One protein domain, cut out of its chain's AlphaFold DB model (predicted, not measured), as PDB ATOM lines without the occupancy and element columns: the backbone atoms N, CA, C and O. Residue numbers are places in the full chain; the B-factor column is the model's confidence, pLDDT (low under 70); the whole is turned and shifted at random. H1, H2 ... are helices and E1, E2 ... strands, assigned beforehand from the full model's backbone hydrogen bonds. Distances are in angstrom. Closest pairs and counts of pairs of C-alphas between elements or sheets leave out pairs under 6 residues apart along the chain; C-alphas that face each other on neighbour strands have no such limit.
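This is residues 97 to 170 of the 194 residues of an uncharacterized protein of Clytia hemisphaerica (UniProt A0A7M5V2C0). With little regular structure, two short antiparallel strands, E1 and E2, make the middle; short helices lie around them, and a long loop, residues 110 to 134, reaches out at one end and folds back. The printed part has 74 residues, 28 in named elements, ordered E1, H1, H2, E2, H3, H4; the class is mixed. It is compact, radius of gyration of the C-alphas 12.6 A, spanning 37 by 24 by 22 A.

E1, residues 101 to 103, and E2, residues 146 to 148, are antiparallel neighbours; N 102 and O 147, 3.0 A apart, are within hydrogen-bond range. H1, residues 105 to 109, is near E2. H2, residues 135 to 139, and H4, residues 164 to 170, only just touch, with 3 pairs of C-alphas within 8 A, the closest Cys 139 and Cys 164, 5.4 A. H3, residues 156 to 160, is near H4. H3's O i to N i+4 pair is within hydrogen-bond range; H1 has 0 of 1, H2 0 of 1, H4 0 of 3, but 1 of 2, 1 of 2 and 3 of 4 O i to N i+3 pairs.

E1 begins at C-alpha 101 (-15.212, -29.460, 19.667). H4, 10.9 A long, ends at C-alpha 170 (-24.016, -12.587, 18.495).

The C-alphas farthest apart, His 97 and Thr 114, are 37.2 A apart. The printed part has no cut. H1 to H2 is a long link. Residues 107 to 120 have pLDDT under 70.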
ATOM      1  N   HIS A  97     -16.978 -17.980  13.027       86.44
ATOM      2  CA  HIS A  97     -16.180 -19.201  13.087       86.44
ATOM      3  C   HIS A  97     -16.345 -19.935  14.423       86.44
ATOM      4  O   HIS A  97     -15.670 -19.638  15.414       86.44
ATOM      5  N   SER A  98     -17.204 -20.955  14.421       88.94
ATOM      6  CA  SER A  98     -17.321 -21.896  15.535       88.94
ATOM      7  C   SER A  98     -16.093 -22.819  15.619       88.94
ATOM      8  O   SER A  98     -15.813 -23.540  14.659       88.94
ATOM      9  N   PRO A  99     -15.364 -22.849  16.750       92.25
ATOM     10  CA  PRO A  99     -14.174 -23.679  16.893       92.25
ATOM     11  C   PRO A  99     -14.522 -25.172  17.012       92.25
ATOM     12  O   PRO A  99     -15.601 -25.532  17.499       92.25
ATOM     13  N   PRO A 100     -13.593 -26.065  16.628       92.75
ATOM     14  CA  PRO A 100     -13.806 -27.499  16.710       92.75
ATOM     15  C   PRO A 100     -13.990 -27.949  18.161       92.75
ATOM     16  O   PRO A 100     -13.337 -27.454  19.086       92.75
ATOM     17  N   TRP A 101     -14.859 -28.934  18.353       91.69
ATOM     18  CA  TRP A 101     -15.212 -29.460  19.667       91.69
ATOM     19  C   TRP A 101     -15.296 -30.986  19.645       91.69
ATOM     20  O   TRP A 101     -15.460 -31.610  18.594       91.69
ATOM     21  N   SER A 102     -15.150 -31.601  20.813       91.31
ATOM     22  CA  SER A 102     -15.341 -33.040  20.999       91.31
ATOM     23  C   SER A 102     -15.908 -33.332  22.380       91.31
ATOM     24  O   SER A 102     -15.820 -32.495  23.279       91.31
ATOM     25  N   CYS A 103     -16.464 -34.527  22.556       89.94
ATOM     26  CA  CYS A 103     -16.889 -34.993  23.869       89.94
ATOM     27  C   CYS A 103     -15.703 -35.058  24.837       89.94
ATOM     28  O   CYS A 103     -14.607 -35.483  24.460       89.94
ATOM     29  N   ASP A 104     -15.941 -34.653  26.079       86.94
ATOM     30  CA  ASP A 104     -15.009 -34.865  27.177       86.94
ATOM     31  C   ASP A 104     -15.397 -36.156  27.894       86.94
ATOM     32  O   ASP A 104     -16.310 -36.196  28.719       86.94
ATOM     33  N   VAL A 105     -14.746 -37.251  27.509       74.31
ATOM     34  CA  VAL A 105     -14.994 -38.574  28.098       74.31
ATOM     35  C   VAL A 105     -14.533 -38.611  29.558       74.31
ATOM     36  O   VAL A 105     -15.113 -39.328  30.367       74.31
ATOM     37  N   PHE A 106     -13.520 -37.817  29.919       71.50
ATOM     38  CA  PHE A 106     -12.990 -37.780  31.277       71.50
ATOM     39  C   PHE A 106     -13.916 -36.988  32.209       71.50
ATOM     40  O   PHE A 106     -14.255 -37.477  33.289       71.50
ATOM     41  N   GLY A 107     -14.415 -35.832  31.753       66.56
ATOM     42  CA  GLY A 107     -15.386 -35.007  32.483       66.56
ATOM     43  C   GLY A 107     -16.690 -35.735  32.834       66.56
ATOM     44  O   GLY A 107     -17.252 -35.512  33.903       66.56
ATOM     45  N   GLN A 108     -17.120 -36.684  31.996       68.12
ATOM     46  CA  GLN A 108     -18.325 -37.493  32.227       68.12
ATOM     47  C   GLN A 108     -18.191 -38.480  33.403       68.12
ATOM     48  O   GLN A 108     -19.166 -38.729  34.108       68.12
ATOM     49  N   THR A 109     -16.997 -39.031  33.657       61.03
ATOM     50  CA  THR A 109     -16.783 -40.028  34.733       61.03
ATOM     51  C   THR A 109     -16.810 -39.437  36.142       61.03
ATOM     52  O   THR A 109     -16.974 -40.168  37.115       61.03
ATOM     53  N   LEU A 110     -16.661 -38.115  36.258       61.53
ATOM     54  CA  LEU A 110     -16.661 -37.409  37.538       61.53
ATOM     55  C   LEU A 110     -18.080 -37.012  37.996       61.53
ATOM     56  O   LEU A 110     -18.261 -36.629  39.146       61.53
ATOM     57  N   PHE A 111     -19.072 -37.114  37.102       60.47
ATOM     58  CA  PHE A 111     -20.461 -36.686  37.314       60.47
ATOM     59  C   PHE A 111     -21.482 -37.827  37.134       60.47
ATOM     60  O   PHE A 111     -22.688 -37.599  37.127       60.47
ATOM     61  N   SER A 112     -21.029 -39.077  37.007       57.16
ATOM     62  CA  SER A 112     -21.922 -40.237  36.949       57.16
ATOM     63  C   SER A 112     -22.446 -40.586  38.345       57.16
ATOM     64  O   SER A 112     -22.043 -41.592  38.931       57.16
ATOM     65  N   ASP A 113     -23.312 -39.733  38.891       53.44
ATOM     66  CA  ASP A 113     -24.175 -40.096  40.009       53.44
ATOM     67  C   ASP A 113     -25.468 -40.727  39.472       53.44
ATOM     68  O   ASP A 113     -25.920 -40.470  38.355       53.44
ATOM     69  N   THR A 114     -26.016 -41.641  40.252       57.12
ATOM     70  CA  THR A 114     -26.968 -42.670  39.828       57.12
ATOM     71  C   THR A 114     -28.363 -42.077  39.602       57.12
ATOM     72  O   THR A 114     -29.252 -42.239  40.435       57.12
ATOM     73  N   LEU A 115     -28.592 -41.388  38.480       56.94
ATOM     74  CA  LEU A 115     -29.934 -40.976  38.073       56.94
ATOM     75  C   LEU A 115     -30.133 -41.135  36.565       56.94
ATOM     76  O   LEU A 115     -29.442 -40.561  35.730       56.94
ATOM     77  N   ASN A 116     -31.109 -41.969  36.231       58.16
ATOM     78  CA  ASN A 116     -31.408 -42.474  34.900       58.16
ATOM     79  C   ASN A 116     -32.005 -41.403  33.975       58.16
ATOM     80  O   ASN A 116     -33.160 -41.530  33.587       58.16
ATOM     81  N   THR A 117     -31.286 -40.344  33.615       58.59
ATOM     82  CA  THR A 117     -31.572 -39.539  32.414       58.59
ATOM     83  C   THR A 117     -30.436 -38.553  32.184       58.59
ATOM     84  O   THR A 117     -30.286 -37.622  32.963       58.59
ATOM     85  N   THR A 118     -29.647 -38.738  31.122       57.06
ATOM     86  CA  THR A 118     -29.217 -37.690  30.171       57.06
ATOM     87  C   THR A 118     -28.143 -38.235  29.230       57.06
ATOM     88  O   THR A 118     -27.327 -39.085  29.572       57.06
ATOM     89  N   THR A 119     -28.218 -37.800  27.980       64.44
ATOM     90  CA  THR A 119     -27.453 -38.276  26.829       64.44
ATOM     91  C   THR A 119     -25.947 -38.127  27.077       64.44
ATOM     92  O   THR A 119     -25.403 -37.034  26.971       64.44
ATOM     93  N   THR A 120     -25.246 -39.213  27.403       68.56
ATOM     94  CA  THR A 120     -23.780 -39.199  27.518       68.56
ATOM     95  C   THR A 120     -23.158 -38.916  26.154       68.56
ATOM     96  O   THR A 120     -23.544 -39.516  25.142       68.56
ATOM     97  N   CYS A 121     -22.199 -37.995  26.114       78.50
ATOM     98  CA  CYS A 121     -21.479 -37.626  24.902       78.50
ATOM     99  C   CYS A 121     -20.459 -38.735  24.596       78.50
ATOM    100  O   CYS A 121     -19.323 -38.706  25.065       78.50
ATOM    101  N   ASN A 122     -20.884 -39.749  23.841       78.06
ATOM    102  CA  ASN A 122     -20.063 -40.923  23.512       78.06
ATOM    103  C   ASN A 122     -19.366 -40.807  22.139       78.06
ATOM    104  O   ASN A 122     -18.740 -41.748  21.653       78.06
ATOM    105  N   ASP A 123     -19.490 -39.653  21.480       74.75
ATOM    106  CA  ASP A 123     -18.866 -39.410  20.184       74.75
ATOM    107  C   ASP A 123     -17.362 -39.132  20.390       74.75
ATOM    108  O   ASP A 123     -16.945 -38.047  20.791       74.75
ATOM    109  N   THR A 124     -16.513 -40.112  20.069       74.75
ATOM    110  CA  THR A 124     -15.041 -39.951  20.074       74.75
ATOM    111  C   THR A 124     -14.538 -39.073  18.926       74.75
ATOM    112  O   THR A 124     -13.373 -38.667  18.884       74.75
ATOM    113  N   LYS A 125     -15.415 -38.763  17.967       85.81
ATOM    114  CA  LYS A 125     -15.098 -37.941  16.805       85.81
ATOM    115  C   LYS A 125     -15.018 -36.466  17.193       85.81
ATOM    116  O   LYS A 125     -15.887 -35.927  17.865       85.81
ATOM    117  N   THR A 126     -13.995 -35.788  16.682       88.06
ATOM    118  CA  THR A 126     -13.926 -34.322  16.730       88.06
ATOM    119  C   THR A 126     -14.774 -33.732  15.613       88.06
ATOM    120  O   THR A 126     -14.682 -34.158  14.457       88.06
ATOM    121  N   ILE A 127     -15.620 -32.771  15.956       91.25
ATOM    122  CA  ILE A 127     -16.419 -32.032  14.989       91.25
ATOM    123  C   ILE A 127     -15.679 -30.747  14.640       91.25
ATOM    124  O   ILE A 127     -15.271 -30.019  15.543       91.25
ATOM    125  N   PHE A 128     -15.485 -30.488  13.343       90.06
ATOM    126  CA  PHE A 128     -14.611 -29.404  12.888       90.06
ATOM    127  C   PHE A 128     -15.338 -28.162  12.384       90.06
ATOM    128  O   PHE A 128     -14.847 -27.061  12.600       90.06
ATOM    129  N   TYR A 129     -16.472 -28.326  11.707       89.38
ATOM    130  CA  TYR A 129     -17.162 -27.229  11.034       89.38
ATOM    131  C   TYR A 129     -18.681 -27.395  11.091       89.38
ATOM    132  O   TYR A 129     -19.206 -28.504  11.258       89.38
ATOM    133  N   GLU A 130     -19.375 -26.271  10.942       86.81
ATOM    134  CA  GLU A 130     -20.829 -26.200  10.858       86.81
ATOM    135  C   GLU A 130     -21.334 -26.934   9.604       86.81
ATOM    136  O   GLU A 130     -20.803 -26.766   8.508       86.81
ATOM    137  N   GLY A 131     -22.326 -27.813   9.769       86.06
ATOM    138  CA  GLY A 131     -22.827 -28.693   8.702       86.06
ATOM    139  C   GLY A 131     -22.235 -30.110   8.705       86.06
ATOM    140  O   GLY A 131     -22.730 -30.987   7.996       86.06
ATOM    141  N   GLN A 132     -21.233 -30.396   9.543       89.75
ATOM    142  CA  GLN A 132     -20.831 -31.778   9.808       89.75
ATOM    143  C   GLN A 132     -21.936 -32.518  10.591       89.75
ATOM    144  O   GLN A 132     -22.523 -31.980  11.532       89.75
ATOM    145  N   SER A 133     -22.186 -33.791  10.254       88.81
ATOM    146  CA  SER A 133     -23.100 -34.640  11.033       88.81
ATOM    147  C   SER A 133     -22.693 -34.666  12.509       88.81
ATOM    148  O   SER A 133     -21.535 -34.942  12.840       88.81
ATOM    149  N   GLY A 134     -23.649 -34.351  13.382       85.19
ATOM    150  CA  GLY A 134     -23.441 -34.269  14.824       85.19
ATOM    151  C   GLY A 134     -23.059 -32.887  15.362       85.19
ATOM    152  O   GLY A 134     -22.988 -32.751  16.576       85.19
ATOM    153  N   PHE A 135     -22.872 -31.857  14.522       88.88
ATOM    154  CA  PHE A 135     -22.475 -30.513  14.977       88.88
ATOM    155  C   PHE A 135     -23.430 -29.910  16.017       88.88
ATOM    156  O   PHE A 135     -22.986 -29.476  17.076       88.88
ATOM    157  N   ASN A 136     -24.741 -29.999  15.786       89.50
ATOM    158  CA  ASN A 136     -25.748 -29.464  16.710       89.50
ATOM    159  C   ASN A 136     -25.980 -30.331  17.958       89.50
ATOM    160  O   ASN A 136     -26.694 -29.914  18.867       89.50
ATOM    161  N   LYS A 137     -25.369 -31.524  18.061       88.69
ATOM    162  CA  LYS A 137     -25.549 -32.383  19.245       88.69
ATOM    163  C   LYS A 137     -24.989 -31.751  20.520       88.69
ATOM    164  O   LYS A 137     -25.498 -32.027  21.599       88.69
ATOM    165  N   ARG A 138     -24.001 -30.858  20.405       89.12
ATOM    166  CA  ARG A 138     -23.458 -30.086  21.536       89.12
ATOM    167  C   ARG A 138     -24.499 -29.248  22.282       89.12
ATOM    168  O   ARG A 138     -24.282 -28.951  23.445       89.12
ATOM    169  N   CYS A 139     -25.598 -28.885  21.617       89.69
ATOM    170  CA  CYS A 139     -26.696 -28.121  22.211       89.69
ATOM    171  C   CYS A 139     -27.699 -29.002  22.962       89.69
ATOM    172  O   CYS A 139     -28.532 -28.497  23.700       89.69
ATOM    173  N   VAL A 140     -27.633 -30.319  22.756       89.31
ATOM    174  CA  VAL A 140     -28.447 -31.305  23.475       89.31
ATOM    175  C   VAL A 140     -27.695 -31.824  24.700       89.31
ATOM    176  O   VAL A 140     -28.307 -32.159  25.711       89.31
ATOM    177  N   TYR A 141     -26.368 -31.924  24.598       85.88
ATOM    178  CA  TYR A 141     -25.508 -32.350  25.693       85.88
ATOM    179  C   TYR A 141     -25.324 -31.253  26.737       85.88
ATOM    180  O   TYR A 141     -25.229 -30.072  26.411       85.88
ATOM    181  N   GLU A 142     -25.178 -31.667  27.995       85.62
ATOM    182  CA  GLU A 142     -24.758 -30.762  29.056       85.62
ATOM    183  C   GLU A 142     -23.373 -30.172  28.758       85.62
ATOM    184  O   GLU A 142     -22.497 -30.823  28.180       85.62
ATOM    185  N   ARG A 143     -23.170 -28.915  29.159       85.56
ATOM    186  CA  ARG A 143     -21.973 -28.118  28.864       85.56
ATOM    187  C   ARG A 143     -20.666 -28.760  29.344       85.56
ATOM    188  O   ARG A 143     -19.624 -28.547  28.726       85.56
ATOM    189  N   THR A 144     -20.705 -29.531  30.425       84.88
ATOM    190  CA  THR A 144     -19.551 -30.249  30.997       84.88
ATOM    191  C   THR A 144     -19.161 -31.495  30.200       84.88
ATOM    192  O   THR A 144     -18.025 -31.949  30.300       84.88
ATOM    193  N   ASN A 145     -20.058 -32.022  29.361       86.44
ATOM    194  CA  ASN A 145     -19.837 -33.269  28.625       86.44
ATOM    195  C   ASN A 145     -19.043 -33.076  27.326       86.44
ATOM    196  O   ASN A 145     -18.707 -34.054  26.653       86.44
ATOM    197  N   TRP A 146     -18.739 -31.835  26.941       88.81
ATOM    198  CA  TRP A 146     -17.972 -31.529  25.739       88.81
ATOM    199  C   TRP A 146     -17.067 -30.308  25.913       88.81
ATOM    200  O   TRP A 146     -17.362 -29.349  26.630       88.81
ATOM    201  N   VAL A 147     -15.947 -30.320  25.193       91.12
ATOM    202  CA  VAL A 147     -14.911 -29.287  25.277       91.12
ATOM    203  C   VAL A 147     -14.485 -28.801  23.898       91.12
ATOM    204  O   VAL A 147     -14.527 -29.530  22.903       91.12
ATOM    205  N   TYR A 148     -14.068 -27.539  23.841       92.44
ATOM    206  CA  TYR A 148     -13.408 -26.976  22.669       92.44
ATOM    207  C   TYR A 148     -11.994 -27.543  22.544       92.44
ATOM    208  O   TYR A 148     -11.302 -27.737  23.541       92.44
ATOM    209  N   ARG A 149     -11.558 -27.808  21.311       91.44
ATOM    210  CA  ARG A 149     -10.227 -28.373  21.033       91.44
ATOM    211  C   ARG A 149      -9.141 -27.328  20.848       91.44
ATOM    212  O   ARG A 149      -7.965 -27.683  20.864       91.44
ATOM    213  N   LEU A 150      -9.525 -26.066  20.686       89.75
ATOM    214  CA  LEU A 150      -8.599 -24.943  20.674       89.75
ATOM    215  C   LEU A 150      -8.526 -24.300  22.065       89.75
ATOM    216  O   LEU A 150      -9.497 -24.372  22.825       89.75
ATOM    217  N   PRO A 151      -7.402 -23.640  22.392       86.69
ATOM    218  CA  PRO A 151      -7.319 -22.811  23.585       86.69
ATOM    219  C   PRO A 151      -8.380 -21.710  23.536       86.69
ATOM    220  O   PRO A 151      -8.660 -21.162  22.468       86.69
ATOM    221  N   LYS A 152      -8.928 -21.348  24.700       84.94
ATOM    222  CA  LYS A 152     -10.030 -20.375  24.809       84.94
ATOM    223  C   LYS A 152      -9.738 -19.035  24.119       84.94
ATOM    224  O   LYS A 152     -10.645 -18.459  23.541       84.94
ATOM    225  N   SER A 153      -8.483 -18.586  24.118       85.12
ATOM    226  CA  SER A 153      -8.046 -17.303  23.548       85.12
ATOM    227  C   SER A 153      -7.959 -17.262  22.017       85.12
ATOM    228  O   SER A 153      -7.636 -16.218  21.462       85.12
ATOM    229  N   HIS A 154      -8.167 -18.382  21.315       88.12
ATOM    230  CA  HIS A 154      -8.057 -18.404  19.852       88.12
ATOM    231  C   HIS A 154      -9.319 -17.941  19.126       88.12
ATOM    232  O   HIS A 154      -9.229 -17.527  17.973       88.12
ATOM    233  N   SER A 155     -10.486 -18.049  19.758       90.81
ATOM    234  CA  SER A 155     -11.751 -17.639  19.156       90.81
ATOM    235  C   SER A 155     -12.654 -17.009  20.203       90.81
ATOM    236  O   SER A 155     -12.833 -17.553  21.295       90.81
ATOM    237  N   ILE A 156     -13.287 -15.900  19.817       92.00
ATOM    238  CA  ILE A 156     -14.292 -15.204  20.624       92.00
ATOM    239  C   ILE A 156     -15.447 -16.141  21.005       92.00
ATOM    240  O   ILE A 156     -15.969 -16.081  22.115       92.00
ATOM    241  N   VAL A 157     -15.792 -17.076  20.113       91.75
ATOM    242  CA  VAL A 157     -16.862 -18.051  20.331       91.75
ATOM    243  C   VAL A 157     -16.502 -19.023  21.453       91.75
ATOM    244  O   VAL A 157     -17.367 -19.351  22.255       91.75
ATOM    245  N   SER A 158     -15.241 -19.468  21.559       91.00
ATOM    246  CA  SER A 158     -14.811 -20.348  22.660       91.00
ATOM    247  C   SER A 158     -14.585 -19.620  23.981       91.00
ATOM    248  O   SER A 158     -14.664 -20.251  25.035       91.00
ATOM    249  N   GLU A 159     -14.265 -18.328  23.932       91.56
ATOM    250  CA  GLU A 159     -14.025 -17.511  25.121       91.56
ATOM    251  C   GLU A 159     -15.333 -17.179  25.847       91.56
ATOM    252  O   GLU A 159     -15.437 -17.404  27.052       91.56
ATOM    253  N   PHE A 160     -16.333 -16.711  25.097       90.94
ATOM    254  CA  PHE A 160     -17.636 -16.287  25.624       90.94
ATOM    255  C   PHE A 160     -18.732 -17.350  25.503       90.94
ATOM    256  O   PHE A 160     -19.867 -17.111  25.898       90.94
ATOM    257  N   ASP A 161     -18.389 -18.511  24.950       91.69
ATOM    258  CA  ASP A 161     -19.300 -19.620  24.686       91.69
ATOM    259  C   ASP A 161     -20.581 -19.231  23.931       91.69
ATOM    260  O   ASP A 161     -21.700 -19.503  24.355       91.69
ATOM    261  N   LEU A 162     -20.403 -18.581  22.782       93.25
ATOM    262  CA  LEU A 162     -21.468 -17.955  21.983       93.25
ATOM    263  C   LEU A 162     -22.252 -18.954  21.111       93.25
ATOM    264  O   LEU A 162     -22.469 -18.723  19.926       93.25
ATOM    265  N   VAL A 163     -22.627 -20.103  21.666       91.88
ATOM    266  CA  VAL A 163     -23.201 -21.233  20.917       91.88
ATOM    267  C   VAL A 163     -24.535 -21.664  21.513       91.88
ATOM    268  O   VAL A 163     -24.800 -21.416  22.690       91.88
ATOM    269  N   CYS A 164     -25.367 -22.349  20.724       90.56
ATOM    270  CA  CYS A 164     -26.678 -22.831  21.172       90.56
ATOM    271  C   CYS A 164     -27.539 -21.658  21.688       90.56
ATOM    272  O   CYS A 164     -27.752 -20.699  20.952       90.56
ATOM    273  N   ASP A 165     -27.977 -21.663  22.950       90.88
ATOM    274  CA  ASP A 165     -28.790 -20.577  23.526       90.88
ATOM    275  C   ASP A 165     -28.103 -19.199  23.463       90.88
ATOM    276  O   ASP A 165     -28.760 -18.159  23.352       90.88
ATOM    277  N   HIS A 166     -26.767 -19.183  23.502       91.75
ATOM    278  CA  HIS A 166     -25.974 -17.953  23.534       91.75
ATOM    279  C   HIS A 166     -25.647 -17.410  22.138       91.75
ATOM    280  O   HIS A 166     -25.061 -16.336  22.012       91.75
ATOM    281  N   GLU A 167     -26.068 -18.097  21.074       90.62
ATOM    282  CA  GLU A 167     -25.916 -17.608  19.701       90.62
ATOM    283  C   GLU A 167     -26.725 -16.316  19.478       90.62
ATOM    284  O   GLU A 167     -26.318 -15.416  18.744       90.62
ATOM    285  N   SER A 168     -27.833 -16.161  20.216       91.69
ATOM    286  CA  SER A 168     -28.645 -14.937  20.248       91.69
ATOM    287  C   SER A 168     -27.847 -13.677  20.616       91.69
ATOM    288  O   SER A 168     -28.142 -12.596  20.098       91.69
ATOM    289  N   LEU A 169     -26.795 -13.798  21.437       92.06
ATOM    290  CA  LEU A 169     -25.952 -12.665  21.830       92.06
ATOM    291  C   LEU A 169     -25.133 -12.125  20.649       92.06
ATOM    292  O   LEU A 169     -24.922 -10.915  20.552       92.06
ATOM    293  N   VAL A 170     -24.719 -12.993  19.722       92.06
ATOM    294  CA  VAL A 170     -24.016 -12.587  18.495       92.06
ATOM    295  C   VAL A 170     -24.940 -11.756  17.610       92.06
ATOM    296  O   VAL A 170     -24.566 -10.670  17.160       92.06
TER     297      VAL A 170